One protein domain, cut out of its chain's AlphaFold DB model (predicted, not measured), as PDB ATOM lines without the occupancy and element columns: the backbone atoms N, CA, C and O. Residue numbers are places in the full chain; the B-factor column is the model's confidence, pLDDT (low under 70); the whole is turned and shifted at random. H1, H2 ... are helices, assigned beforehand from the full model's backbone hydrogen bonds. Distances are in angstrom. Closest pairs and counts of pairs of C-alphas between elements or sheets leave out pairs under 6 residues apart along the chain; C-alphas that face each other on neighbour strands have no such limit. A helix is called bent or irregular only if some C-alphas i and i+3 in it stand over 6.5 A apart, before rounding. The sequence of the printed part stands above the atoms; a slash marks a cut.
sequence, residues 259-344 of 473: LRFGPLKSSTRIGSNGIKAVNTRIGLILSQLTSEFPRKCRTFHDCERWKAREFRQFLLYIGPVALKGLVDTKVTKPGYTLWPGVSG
ATOM      1  N   LEU A 259      16.076   7.538  91.223       83.12
ATOM      2  CA  LEU A 259      14.677   7.108  91.204       83.12
ATOM      3  C   LEU A 259      14.547   5.581  91.122       83.12
ATOM      4  O   LEU A 259      13.635   5.005  91.711       83.12
ATOM      5  N   ARG A 260      15.450   4.902  90.407       84.06
ATOM      6  CA  ARG A 260      15.377   3.452  90.183       84.06
ATOM      7  C   ARG A 260      16.118   2.626  91.235       84.06
ATOM      8  O   ARG A 260      15.589   1.613  91.703       84.06
ATOM      9  N   PHE A 261      17.333   3.042  91.575       83.00
ATOM     10  CA  PHE A 261      18.310   2.275  92.358       83.00
ATOM     11  C   PHE A 261      18.713   2.962  93.664       83.00
ATOM     12  O   PHE A 261      19.597   2.467  94.359       83.00
ATOM     13  N   GLY A 262      18.072   4.079  94.020       74.88
ATOM     14  CA  GLY A 262      18.314   4.757  95.287       74.88
ATOM     15  C   GLY A 262      18.146   3.839  96.512       74.88
ATOM     16  O   GLY A 262      17.565   2.744  96.425       74.88
ATOM     17  N   PRO A 263      18.656   4.256  97.681       71.12
ATOM     18  CA  PRO A 263      18.488   3.501  98.917       71.12
ATOM     19  C   PRO A 263      17.014   3.157  99.183       71.12
ATOM     20  O   PRO A 263      16.140   4.004  99.070       71.12
ATOM     21  N   LEU A 264      16.715   1.920  99.586       57.66
ATOM     22  CA  LEU A 264      15.327   1.484  99.843       57.66
ATOM     23  C   LEU A 264      14.634   2.276 100.966       57.66
ATOM     24  O   LEU A 264      13.411   2.358 101.001       57.66
ATOM     25  N   LYS A 265      15.423   2.844 101.886       54.94
ATOM     26  CA  LYS A 265      14.950   3.697 102.985       54.94
ATOM     27  C   LYS A 265      14.818   5.171 102.586       54.94
ATOM     28  O   LYS A 265      14.300   5.948 103.381       54.94
ATOM     29  N   SER A 266      15.299   5.574 101.405       56.91
ATOM     30  CA  SER A 266      15.121   6.944 100.938       56.91
ATOM     31  C   SER A 266      13.756   7.080 100.285       56.91
ATOM     32  O   SER A 266      13.338   6.254  99.475       56.91
ATOM     33  N   SER A 267      13.060   8.162 100.616       61.31
ATOM     34  CA  SER A 267      11.763   8.465 100.026       61.31
ATOM     35  C   SER A 267      11.837   8.682  98.511       61.31
ATOM     36  O   SER A 267      10.802   8.643  97.870       61.31
ATOM     37  N   THR A 268      13.048   8.854  97.959       63.12
ATOM     38  CA  THR A 268      13.383   9.168  96.563       63.12
ATOM     39  C   THR A 268      13.225   8.012  95.567       63.12
ATOM     40  O   THR A 268      13.197   8.269  94.367       63.12
ATOM     41  N   ARG A 269      13.155   6.749  96.011       79.38
ATOM     42  CA  ARG A 269      13.111   5.586  95.106       79.38
ATOM     43  C   ARG A 269      11.682   5.184  94.749       79.38
ATOM     44  O   ARG A 269      10.838   4.981  95.616       79.38
ATOM     45  N   ILE A 270      11.445   4.948  93.462       81.62
ATOM     46  CA  ILE A 270      10.186   4.417  92.943       81.62
ATOM     47  C   ILE A 270      10.103   2.918  93.264       81.62
ATOM     48  O   ILE A 270      10.974   2.127  92.890       81.62
ATOM     49  N   GLY A 271       9.038   2.525  93.965       82.56
ATOM     50  CA  GLY A 271       8.745   1.127  94.281       82.56
ATOM     51  C   GLY A 271       8.340   0.307  93.052       82.56
ATOM     52  O   GLY A 271       7.998   0.853  92.003       82.56
ATOM     53  N   SER A 272       8.326  -1.022  93.176       85.25
ATOM     54  CA  SER A 272       8.068  -1.943  92.056       85.25
ATOM     55  C   SER A 272       6.753  -1.666  91.316       85.25
ATOM     56  O   SER A 272       6.732  -1.687  90.088       85.25
ATOM     57  N   ASN A 273       5.676  -1.342  92.038       84.56
ATOM     58  CA  ASN A 273       4.389  -0.982  91.428       84.56
ATOM     59  C   ASN A 273       4.458   0.355  90.677       84.56
ATOM     60  O   ASN A 273       3.890   0.481  89.597       84.56
ATOM     61  N   GLY A 274       5.213   1.323  91.203       85.00
ATOM     62  CA  GLY A 274       5.474   2.581  90.513       85.00
ATOM     63  C   GLY A 274       6.252   2.357  89.218       85.00
ATOM     64  O   GLY A 274       5.870   2.885  88.187       85.00
ATOM     65  N   ILE A 275       7.273   1.496  89.220       87.56
ATOM     66  CA  ILE A 275       8.032   1.157  88.002       87.56
ATOM     67  C   ILE A 275       7.143   0.483  86.953       87.56
ATOM     68  O   ILE A 275       7.247   0.818  85.774       87.56
ATOM     69  N   LYS A 276       6.242  -0.423  87.364       88.31
ATOM     70  CA  LYS A 276       5.236  -1.000  86.457       88.31
ATOM     71  C   LYS A 276       4.379   0.101  85.828       88.31
ATOM     72  O   LYS A 276       4.280   0.150  84.608       88.31
ATOM     73  N   ALA A 277       3.862   1.031  86.634       87.06
ATOM     74  CA  ALA A 277       3.077   2.163  86.143       87.06
ATOM     75  C   ALA A 277       3.872   3.079  85.192       87.06
ATOM     76  O   ALA A 277       3.351   3.467  84.147       87.06
ATOM     77  N   VAL A 278       5.141   3.380  85.503       87.06
ATOM     78  CA  VAL A 278       6.033   4.139  84.611       87.06
ATOM     79  C   VAL A 278       6.166   3.427  83.270       87.06
ATOM     80  O   VAL A 278       5.974   4.055  82.238       87.06
ATOM     81  N   ASN A 279       6.444   2.123  83.258       90.44
ATOM     82  CA  ASN A 279       6.609   1.371  82.014       90.44
ATOM     83  C   ASN A 279       5.332   1.309  81.179       90.44
ATOM     84  O   ASN A 279       5.408   1.483  79.965       90.44
ATOM     85  N   THR A 280       4.171   1.121  81.811       87.38
ATOM     86  CA  THR A 280       2.877   1.189  81.120       87.38
ATOM     87  C   THR A 280       2.691   2.553  80.457       87.38
ATOM     88  O   THR A 280       2.368   2.621  79.275       87.38
ATOM     89  N   ARG A 281       2.969   3.646  81.179       86.12
ATOM     90  CA  ARG A 281       2.855   5.010  80.639       86.12
ATOM     91  C   ARG A 281       3.861   5.284  79.525       86.12
ATOM     92  O   ARG A 281       3.481   5.861  78.516       86.12
ATOM     93  N   ILE A 282       5.113   4.839  79.666       86.00
ATOM     94  CA  ILE A 282       6.110   4.907  78.589       86.00
ATOM     95  C   ILE A 282       5.566   4.196  77.345       86.00
ATOM     96  O   ILE A 282       5.591   4.777  76.270       86.00
ATOM     97  N   GLY A 283       5.034   2.976  77.488       84.06
ATOM     98  CA  GLY A 283       4.463   2.212  76.375       84.06
ATOM     99  C   GLY A 283       3.352   2.961  75.634       84.06
ATOM    100  O   GLY A 283       3.388   3.025  74.408       84.06
ATOM    101  N   LEU A 284       2.429   3.587  76.372       81.56
ATOM    102  CA  LEU A 284       1.346   4.407  75.808       81.56
ATOM    103  C   LEU A 284       1.863   5.658  75.083       81.56
ATOM    104  O   LEU A 284       1.349   6.026  74.035       81.56
ATOM    105  N   ILE A 285       2.902   6.309  75.605       80.94
ATOM    106  CA  ILE A 285       3.493   7.483  74.947       80.94
ATOM    107  C   ILE A 285       4.244   7.054  73.675       80.94
ATOM    108  O   ILE A 285       4.153   7.700  72.635       80.94
ATOM    109  N   LEU A 286       4.965   5.927  73.718       80.88
ATOM    110  CA  LEU A 286       5.712   5.388  72.575       80.88
ATOM    111  C   LEU A 286       4.827   4.901  71.420       80.88
ATOM    112  O   LEU A 286       5.326   4.844  70.287       80.88
ATOM    113  N   SER A 287       3.568   4.537  71.684       78.88
ATOM    114  CA  SER A 287       2.598   4.198  70.636       78.88
ATOM    115  C   SER A 287       2.047   5.433  69.922       78.88
ATOM    116  O   SER A 287       1.631   5.316  68.775       78.88
ATOM    117  N   GLN A 288       2.103   6.604  70.559       79.38
ATOM    118  CA  GLN A 288       1.659   7.885  69.996       79.38
ATOM    119  C   GLN A 288       2.811   8.721  69.410       79.38
ATOM    120  O   GLN A 288       2.582   9.738  68.765       79.38
ATOM    121  N   LEU A 289       4.064   8.307  69.625       73.50
ATOM    122  CA  LEU A 289       5.243   9.016  69.132       73.50
ATOM    123  C   LEU A 289       5.404   8.876  67.612       73.50
ATOM    124  O   LEU A 289       5.474   7.762  67.081       73.50
ATOM    125  N   THR A 290       5.544  10.021  66.941       73.38
ATOM    126  CA  THR A 290       5.746  10.134  65.492       73.38
ATOM    127  C   THR A 290       7.124   9.623  65.050       73.38
ATOM    128  O   THR A 290       8.045   9.429  65.854       73.38
ATOM    129  N   SER A 291       7.283   9.404  63.740       68.62
ATOM    130  CA  SER A 291       8.543   8.966  63.117       68.62
ATOM    131  C   SER A 291       9.706   9.948  63.292       68.62
ATOM    132  O   SER A 291      10.858   9.536  63.156       68.62
ATOM    133  N   GLU A 292       9.420  11.199  63.662       67.50
ATOM    134  CA  GLU A 292      10.405  12.256  63.932       67.50
ATOM    135  C   GLU A 292      11.325  11.950  65.122       67.50
ATOM    136  O   GLU A 292      12.367  12.578  65.295       67.50
ATOM    137  N   PHE A 293      10.996  10.946  65.943       69.00
ATOM    138  CA  PHE A 293      11.853  10.490  67.033       69.00
ATOM    139  C   PHE A 293      12.722   9.297  66.588       69.00
ATOM    140  O   PHE A 293      12.309   8.140  66.702       69.00
ATOM    141  N   PRO A 294      13.985   9.516  66.160       55.38
ATOM    142  CA  PRO A 294      14.805   8.499  65.490       55.38
ATOM    143  C   PRO A 294      15.289   7.360  66.405       55.38
ATOM    144  O   PRO A 294      15.925   6.411  65.939       55.38
ATOM    145  N   ARG A 295      15.081   7.469  67.724       70.31
ATOM    146  CA  ARG A 295      15.272   6.394  68.709       70.31
ATOM    147  C   ARG A 295      14.146   6.476  69.731       70.31
ATOM    148  O   ARG A 295      14.039   7.484  70.423       70.31
ATOM    149  N   LYS A 296      13.370   5.401  69.852       77.56
ATOM    150  CA  LYS A 296      12.362   5.254  70.904       77.56
ATOM    151  C   LYS A 296      13.047   4.937  72.234       77.56
ATOM    152  O   LYS A 296      13.910   4.058  72.286       77.56
ATOM    153  N   CYS A 297      12.679   5.667  73.282       79.62
ATOM    154  CA  CYS A 297      13.106   5.410  74.651       79.62
ATOM    155  C   CYS A 297      12.755   3.974  75.036       79.62
ATOM    156  O   CYS A 297      11.635   3.521  74.808       79.62
ATOM    157  N   ARG A 298      13.711   3.236  75.597       87.25
ATOM    158  CA  ARG A 298      13.422   1.915  76.157       87.25
ATOM    159  C   ARG A 298      12.635   2.031  77.457       87.25
ATOM    160  O   ARG A 298      12.475   3.103  78.031       87.25
ATOM    161  N   THR A 299      12.182   0.885  77.946       86.00
ATOM    162  CA  THR A 299      11.520   0.802  79.248       86.00
ATOM    163  C   THR A 299      12.427   1.320  80.367       86.00
ATOM    164  O   THR A 299      13.658   1.312  80.273       86.00
ATOM    165  N   PHE A 300      11.809   1.725  81.471       85.06
ATOM    166  CA  PHE A 300      12.482   2.140  82.697       85.06
ATOM    167  C   PHE A 300      13.275   0.999  83.358       85.06
ATOM    168  O   PHE A 300      14.132   1.251  84.202       85.06
ATOM    169  N   HIS A 301      13.030  -0.266  82.988       84.81
ATOM    170  CA  HIS A 301      13.884  -1.379  83.417       84.81
ATOM    171  C   HIS A 301      15.278  -1.308  82.788       84.81
ATOM    172  O   HIS A 301      16.257  -1.603  83.467       84.81
ATOM    173  N   ASP A 302      15.370  -0.845  81.541       86.88
ATOM    174  CA  ASP A 302      16.617  -0.740  80.781       86.88
ATOM    175  C   ASP A 302      17.306   0.623  80.937       86.88
ATOM    176  O   ASP A 302      18.199   0.960  80.151       86.88
ATOM    177  N   CYS A 303      16.911   1.427  81.931       86.06
ATOM    178  CA  CYS A 303      17.344   2.819  82.055       86.06
ATOM    179  C   CYS A 303      18.863   2.998  82.198       86.06
ATOM    180  O   CYS A 303      19.410   4.025  81.806       86.06
ATOM    181  N   GLU A 304      19.583   1.991  82.699       85.56
ATOM    182  CA  GLU A 304      21.052   1.998  82.767       85.56
ATOM    183  C   GLU A 304      21.713   1.949  81.388       85.56
ATOM    184  O   GLU A 304      22.819   2.462  81.197       85.56
ATOM    185  N   ARG A 305      21.030   1.332  80.419       86.75
ATOM    186  CA  ARG A 305      21.518   1.155  79.053       86.75
ATOM    187  C   ARG A 305      21.131   2.319  78.153       86.75
ATOM    188  O   ARG A 305      21.627   2.357  77.021       86.75
ATOM    189  N   TRP A 306      20.257   3.224  78.607       88.38
ATOM    190  CA  TRP A 306      19.799   4.380  77.839       88.38
ATOM    191  C   TRP A 306      20.979   5.204  77.317       88.38
ATOM    192  O   TRP A 306      21.992   5.415  77.987       88.38
ATOM    193  N   LYS A 307      20.854   5.646  76.069       86.75
ATOM    194  CA  LYS A 307      21.775   6.582  75.422       86.75
ATOM    195  C   LYS A 307      21.294   8.012  75.652       86.75
ATOM    196  O   LYS A 307      20.153   8.240  76.044       86.75
ATOM    197  N   ALA A 308      22.140   8.993  75.346       84.44
ATOM    198  CA  ALA A 308      21.826  10.399  75.587       84.44
ATOM    199  C   ALA A 308      20.491  10.849  74.969       84.44
ATOM    200  O   ALA A 308      19.713  11.526  75.630       84.44
ATOM    201  N   ARG A 309      20.177  10.403  73.744       82.75
ATOM    202  CA  ARG A 309      18.893  10.703  73.083       82.75
ATOM    203  C   ARG A 309      17.679  10.155  73.841       82.75
ATOM    204  O   ARG A 309      16.644  10.806  73.850       82.75
ATOM    205  N   GLU A 310      17.807   9.006  74.503       88.56
ATOM    206  CA  GLU A 310      16.725   8.434  75.316       88.56
ATOM    207  C   GLU A 310      16.579   9.185  76.639       88.56
ATOM    208  O   GLU A 310      15.457   9.457  77.050       88.56
ATOM    209  N   PHE A 311      17.687   9.600  77.265       84.88
ATOM    210  CA  PHE A 311      17.631  10.503  78.418       84.88
ATOM    211  C   PHE A 311      17.018  11.859  78.055       84.88
ATOM    212  O   PHE A 311      16.221  12.370  78.832       84.88
ATOM    213  N   ARG A 312      17.325  12.420  76.875       83.56
ATOM    214  CA  ARG A 312      16.684  13.645  76.366       83.56
ATOM    215  C   ARG A 312      15.184  13.433  76.176       83.56
ATOM    216  O   ARG A 312      14.398  14.223  76.683       83.56
ATOM    217  N   GLN A 313      14.794  12.358  75.486       83.25
ATOM    218  CA  GLN A 313      13.384  12.055  75.235       83.25
ATOM    219  C   GLN A 313      12.611  11.842  76.542       83.25
ATOM    220  O   GLN A 313      11.481  12.307  76.681       83.25
ATOM    221  N   PHE A 314      13.242  11.185  77.521       85.12
ATOM    222  CA  PHE A 314      12.677  11.027  78.850       85.12
ATOM    223  C   PHE A 314      12.568  12.348  79.607       85.12
ATOM    224  O   PHE A 314      11.529  12.617  80.191       85.12
ATOM    225  N   LEU A 315      13.606  13.183  79.590       82.50
ATOM    226  CA  LEU A 315      13.609  14.454  80.310       82.50
ATOM    227  C   LEU A 315      12.515  15.406  79.810       82.50
ATOM    228  O   LEU A 315      11.822  15.997  80.635       82.50
ATOM    229  N   LEU A 316      12.396  15.551  78.487       78.25
ATOM    230  CA  LEU A 316      11.577  16.592  77.859       78.25
ATOM    231  C   LEU A 316      10.130  16.158  77.600       78.25
ATOM    232  O   LEU A 316       9.222  16.953  77.807       78.25
ATOM    233  N   TYR A 317       9.901  14.909  77.176       78.44
ATOM    234  CA  TYR A 317       8.583  14.494  76.670       78.44
ATOM    235  C   TYR A 317       7.941  13.381  77.499       78.44
ATOM    236  O   TYR A 317       6.791  13.485  77.917       78.44
ATOM    237  N   ILE A 318       8.669  12.290  77.752       83.06
ATOM    238  CA  ILE A 318       8.066  11.083  78.343       83.06
ATOM    239  C   ILE A 318       7.923  11.215  79.852       83.06
ATOM    240  O   ILE A 318       6.885  10.883  80.421       83.06
ATOM    241  N   GLY A 319       8.987  11.659  80.510       82.31
ATOM    242  CA  GLY A 319       9.061  11.720  81.951       82.31
ATOM    243  C   GLY A 319       7.882  12.492  82.541       82.31
ATOM    244  O   GLY A 319       7.216  11.894  83.395       82.31
ATOM    245  N   PRO A 320       7.603  13.757  82.144       77.94
ATOM    246  CA  PRO A 320       6.666  14.611  82.883       77.94
ATOM    247  C   PRO A 320       5.293  13.953  83.060       77.94
ATOM    248  O   PRO A 320       4.644  14.085  84.096       77.94
ATOM    249  N   VAL A 321       4.907  13.141  82.074       78.25
ATOM    250  CA  VAL A 321       3.706  12.307  82.087       78.25
ATOM    251  C   VAL A 321       3.942  10.982  82.824       78.25
ATOM    252  O   VAL A 321       3.177  10.614  83.719       78.25
ATOM    253  N   ALA A 322       5.009  10.250  82.486       81.38
ATOM    254  CA  ALA A 322       5.271   8.909  83.003       81.38
ATOM    255  C   ALA A 322       5.460   8.867  84.528       81.38
ATOM    256  O   ALA A 322       5.018   7.919  85.179       81.38
ATOM    257  N   LEU A 323       6.054   9.902  85.120       78.88
ATOM    258  CA  LEU A 323       6.337   9.992  86.556       78.88
ATOM    259  C   LEU A 323       5.228  10.693  87.368       78.88
ATOM    260  O   LEU A 323       5.307  10.732  88.597       78.88
ATOM    261  N   LYS A 324       4.171  11.207  86.721       75.50
ATOM    262  CA  LYS A 324       3.090  11.963  87.379       75.50
ATOM    263  C   LYS A 324       2.435  11.170  88.520       75.50
ATOM    264  O   LYS A 324       1.973  10.046  88.317       75.50
ATOM    265  N   GLY A 325       2.395  11.740  89.724       69.94
ATOM    266  CA  GLY A 325       1.799  11.102  90.910       69.94
ATOM    267  C   GLY A 325       2.589   9.920  91.492       69.94
ATOM    268  O   GLY A 325       2.136   9.305  92.450       69.94
ATOM    269  N   LEU A 326       3.760   9.592  90.934       71.12
ATOM    270  CA  LEU A 326       4.704   8.609  91.493       71.12
ATOM    271  C   LEU A 326       5.878   9.282  92.213       71.12
ATOM    272  O   LEU A 326       6.654   8.625  92.904       71.12
ATOM    273  N   VAL A 327       5.999  10.592  92.018       64.81
ATOM    274  CA  VAL A 327       7.000  11.488  92.579       64.81
ATOM    275  C   VAL A 327       6.229  12.643  93.228       64.81
ATOM    276  O   VAL A 327       5.315  13.184  92.605       64.81
ATOM    277  N   ASP A 328       6.533  12.964  94.487       51.94
ATOM    278  CA  ASP A 328       5.804  13.970  95.273       51.94
ATOM    279  C   ASP A 328       6.180  15.396  94.828       51.94
ATOM    280  O   ASP A 328       7.315  15.668  94.452       51.94
ATOM    281  N   THR A 329       5.234  16.330  94.870       41.75
ATOM    282  CA  THR A 329       5.448  17.742  94.492       41.75
ATOM    283  C   THR A 329       5.988  18.593  95.645       41.75
ATOM    284  O   THR A 329       6.353  19.748  95.441       41.75
ATOM    285  N   LYS A 330       6.120  18.030  96.854       36.22
ATOM    286  CA  LYS A 330       6.496  18.748  98.090       36.22
ATOM    287  C   LYS A 330       7.961  19.197  98.216       36.22
ATOM    288  O   LYS A 330       8.397  19.565  99.305       36.22
ATOM    289  N   VAL A 331       8.720  19.261  97.124       33.19
ATOM    290  CA  VAL A 331       9.973  20.028  97.085       33.19
ATOM    291  C   VAL A 331       9.757  21.237  96.186       33.19
ATOM    292  O   VAL A 331      10.104  21.182  95.014       33.19
ATOM    293  N   THR A 332       9.145  22.299  96.726       26.86
ATOM    294  CA  THR A 332       9.537  23.723  96.577       26.86
ATOM    295  C   THR A 332       8.402  24.684  96.965       26.86
ATOM    296  O   THR A 332       7.223  24.432  96.739       26.86
ATOM    297  N   LYS A 333       8.788  25.822  97.559       22.98
ATOM    298  CA  LYS A 333       7.998  27.065  97.582       22.98
ATOM    299  C   LYS A 333       7.608  27.478  96.145       22.98
ATOM    300  O   LYS A 333       8.339  27.125  95.219       22.98
ATOM    301  N   PRO A 334       6.535  28.267  95.955       24.94
ATOM    302  CA  PRO A 334       6.041  28.627  94.626       24.94
ATOM    303  C   PRO A 334       7.130  29.328  93.791       24.94
ATOM    304  O   PRO A 334       7.734  30.298  94.253       24.94
ATOM    305  N   GLY A 335       7.402  28.810  92.583       28.42
ATOM    306  CA  GLY A 335       8.228  29.478  91.563       28.42
ATOM    307  C   GLY A 335       9.409  28.706  90.947       28.42
ATOM    308  O   GLY A 335      10.231  29.341  90.290       28.42
ATOM    309  N   TYR A 336       9.547  27.386  91.141       30.56
ATOM    310  CA  TYR A 336      10.700  26.623  90.625       30.56
ATOM    311  C   TYR A 336      10.298  25.208  90.167       30.56
ATOM    312  O   TYR A 336      10.139  24.321  91.000       30.56
ATOM    313  N   THR A 337      10.189  24.959  88.858       30.45
ATOM    314  CA  THR A 337       9.875  23.613  88.338       30.45
ATOM    315  C   THR A 337      10.731  23.267  87.131       30.45
ATOM    316  O   THR A 337      10.488  23.779  86.049       30.45
ATOM    317  N   LEU A 338      11.667  22.328  87.297       32.78
ATOM    318  CA  LEU A 338      12.012  21.426  86.195       32.78
ATOM    319  C   LEU A 338      11.633  19.983  86.531       32.78
ATOM    320  O   LEU A 338      11.042  19.376  85.663       32.78
ATOM    321  N   TRP A 339      11.810  19.458  87.758       33.56
ATOM    322  CA  TRP A 339      11.279  18.135  88.161       33.56
ATOM    323  C   TRP A 339      11.239  17.915  89.702       33.56
ATOM    324  O   TRP A 339      12.188  18.340  90.362       33.56
ATOM    325  N   PRO A 340      10.213  17.250  90.299       35.53
ATOM    326  CA  PRO A 340      10.054  17.104  91.762       35.53
ATOM    327  C   PRO A 340      10.831  15.925  92.401       35.53
ATOM    328  O   PRO A 340      11.294  15.021  91.708       35.53
ATOM    329  N   GLY A 341      10.957  15.914  93.739       31.52
ATOM    330  CA  GLY A 341      11.575  14.842  94.546       31.52
ATOM    331  C   GLY A 341      10.548  13.953  95.272       31.52
ATOM    332  O   GLY A 341       9.499  14.428  95.676       31.52
ATOM    333  N   VAL A 342      10.820  12.654  95.454       33.09
ATOM    334  CA  VAL A 342       9.809  11.674  95.922       33.09
ATOM    335  C   VAL A 342       9.675  11.624  97.458       33.09
ATOM    336  O   VAL A 342      10.679  11.627  98.179       33.09
ATOM    337  N   SER A 343       8.431  11.512  97.946       30.83
ATOM    338  CA  SER A 343       8.049  11.088  99.304       30.83
ATOM    339  C   SER A 343       7.461   9.669  99.277       30.83
ATOM    340  O   SER A 343       6.731   9.315  98.351       30.83
ATOM    341  N   GLY A 344       7.758   8.852 100.289       31.92
ATOM    342  CA  GLY A 344       7.259   7.485 100.419       31.92
ATOM    343  C   GLY A 344       6.032   7.383 101.329       31.92
ATOM    344  O   GLY A 344       6.003   7.989 102.393       31.92
TER     345      GLY A 344
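What this domain is: This is residues 259 to 344 of the 473 residues of an uncharacterized protein of Paragonimus westermani (UniProt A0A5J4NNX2). A long helix, H1, makes one side of the model, and a short helix, H2, leads away from it before H3 runs back to it, so that H2 and H3 stand crosswise to H1 and each meets it at one end, near Val 278 and Asn 279. Two long stretches hold no named element: residues 259 to 271, which fold round before H1, and residues 323 to 344, a tail that leaves the end of H3, swings out in a wide loop round Pro 334 and comes back to Gly 344. The printed part has 86 residues with three named helices, in the order H1, H2, H3, and no named strand. The class is all helix, though under half of the residues, 38 of the 86, are in named elements. The whole is compact, with a radius of gyration of the C-alphas of 13.4 A, and its C-alphas span 38 by 30 by 21 A along their three main axes.

Where its parts are: The printed part begins at Leu 259, whose C-alpha is at (14.677, 7.108, 91.204), with 13 residues, 259 to 271, that hold no named element. H1 follows, residues 272 to 288, and measures 25.0 A from its first C-alpha at (8.068, -1.943, 92.056) to its last at (1.659, 7.885, 69.996). H2 is residues 300 to 305, 9.8 A from first to last C-alpha. It is irregular: C-alphas 301 and 304 are 8.0 A apart. H3 is residues 308 to 322, 18.2 A from first to last C-alpha, and ends with C-alpha 322 at (5.271, 8.909, 83.003). It is only just irregular, with C-alphas 316 and 319 at 6.8 A. The remaining 22 residues, 323 to 344, hold no named element.

How they stand to each other: H1, the longest helix with 17 residues, touches both of the other helices. It touches H2 with residues 275 to 279 alone, and the closest C-alphas are those of Asn 279 and Phe 300, 6.0 A apart. The lines of H1 and H2 are about perpendicular, at 82 degrees, and their centres are 12.7 A apart. H3 touches H1 with residues 318 to 322 alone, and the closest C-alphas are those of Val 278 and Ala 322, 5.1 A apart. The lines of H1 and H3 are about perpendicular too, at 76 degrees, with the centres 12.3 A apart. The lines of H2 and H3 are rough ones. H2 and H3 are near each other, with 5 pairs of C-alphas within 10 A and no pair within 8 A. In the backbone, the O of residue i and the N of residue i+4 are within hydrogen-bond range in 12 of 13 pairs in H1 and in 7 of 11 in H3. In H2 this holds for 0 of 2 pairs, while 1 of its 3 pairs of O i and N i+3 is within range.

The domain as a whole: The two C-alphas farthest apart are those of Lys 265 and Ser 291, at 40.7 A, and the C-alphas of Leu 259 and Gly 344 are 11.8 A apart. The printed part has no cut. The link from H1 to H2 is long, with 11 residues, and the link from H2 to H3 is tight, with 2. The C-alphas of residues 259 to 271 lie 8 to 20 A from the mean of the C-alphas, and those of residues 323 to 344 lie 5 to 23 A from it. The mean pLDDT of the printed part is 70.0. It is under 70 in 28 residues, namely 264 to 268, 291 to 294, 325 and 327 to 344.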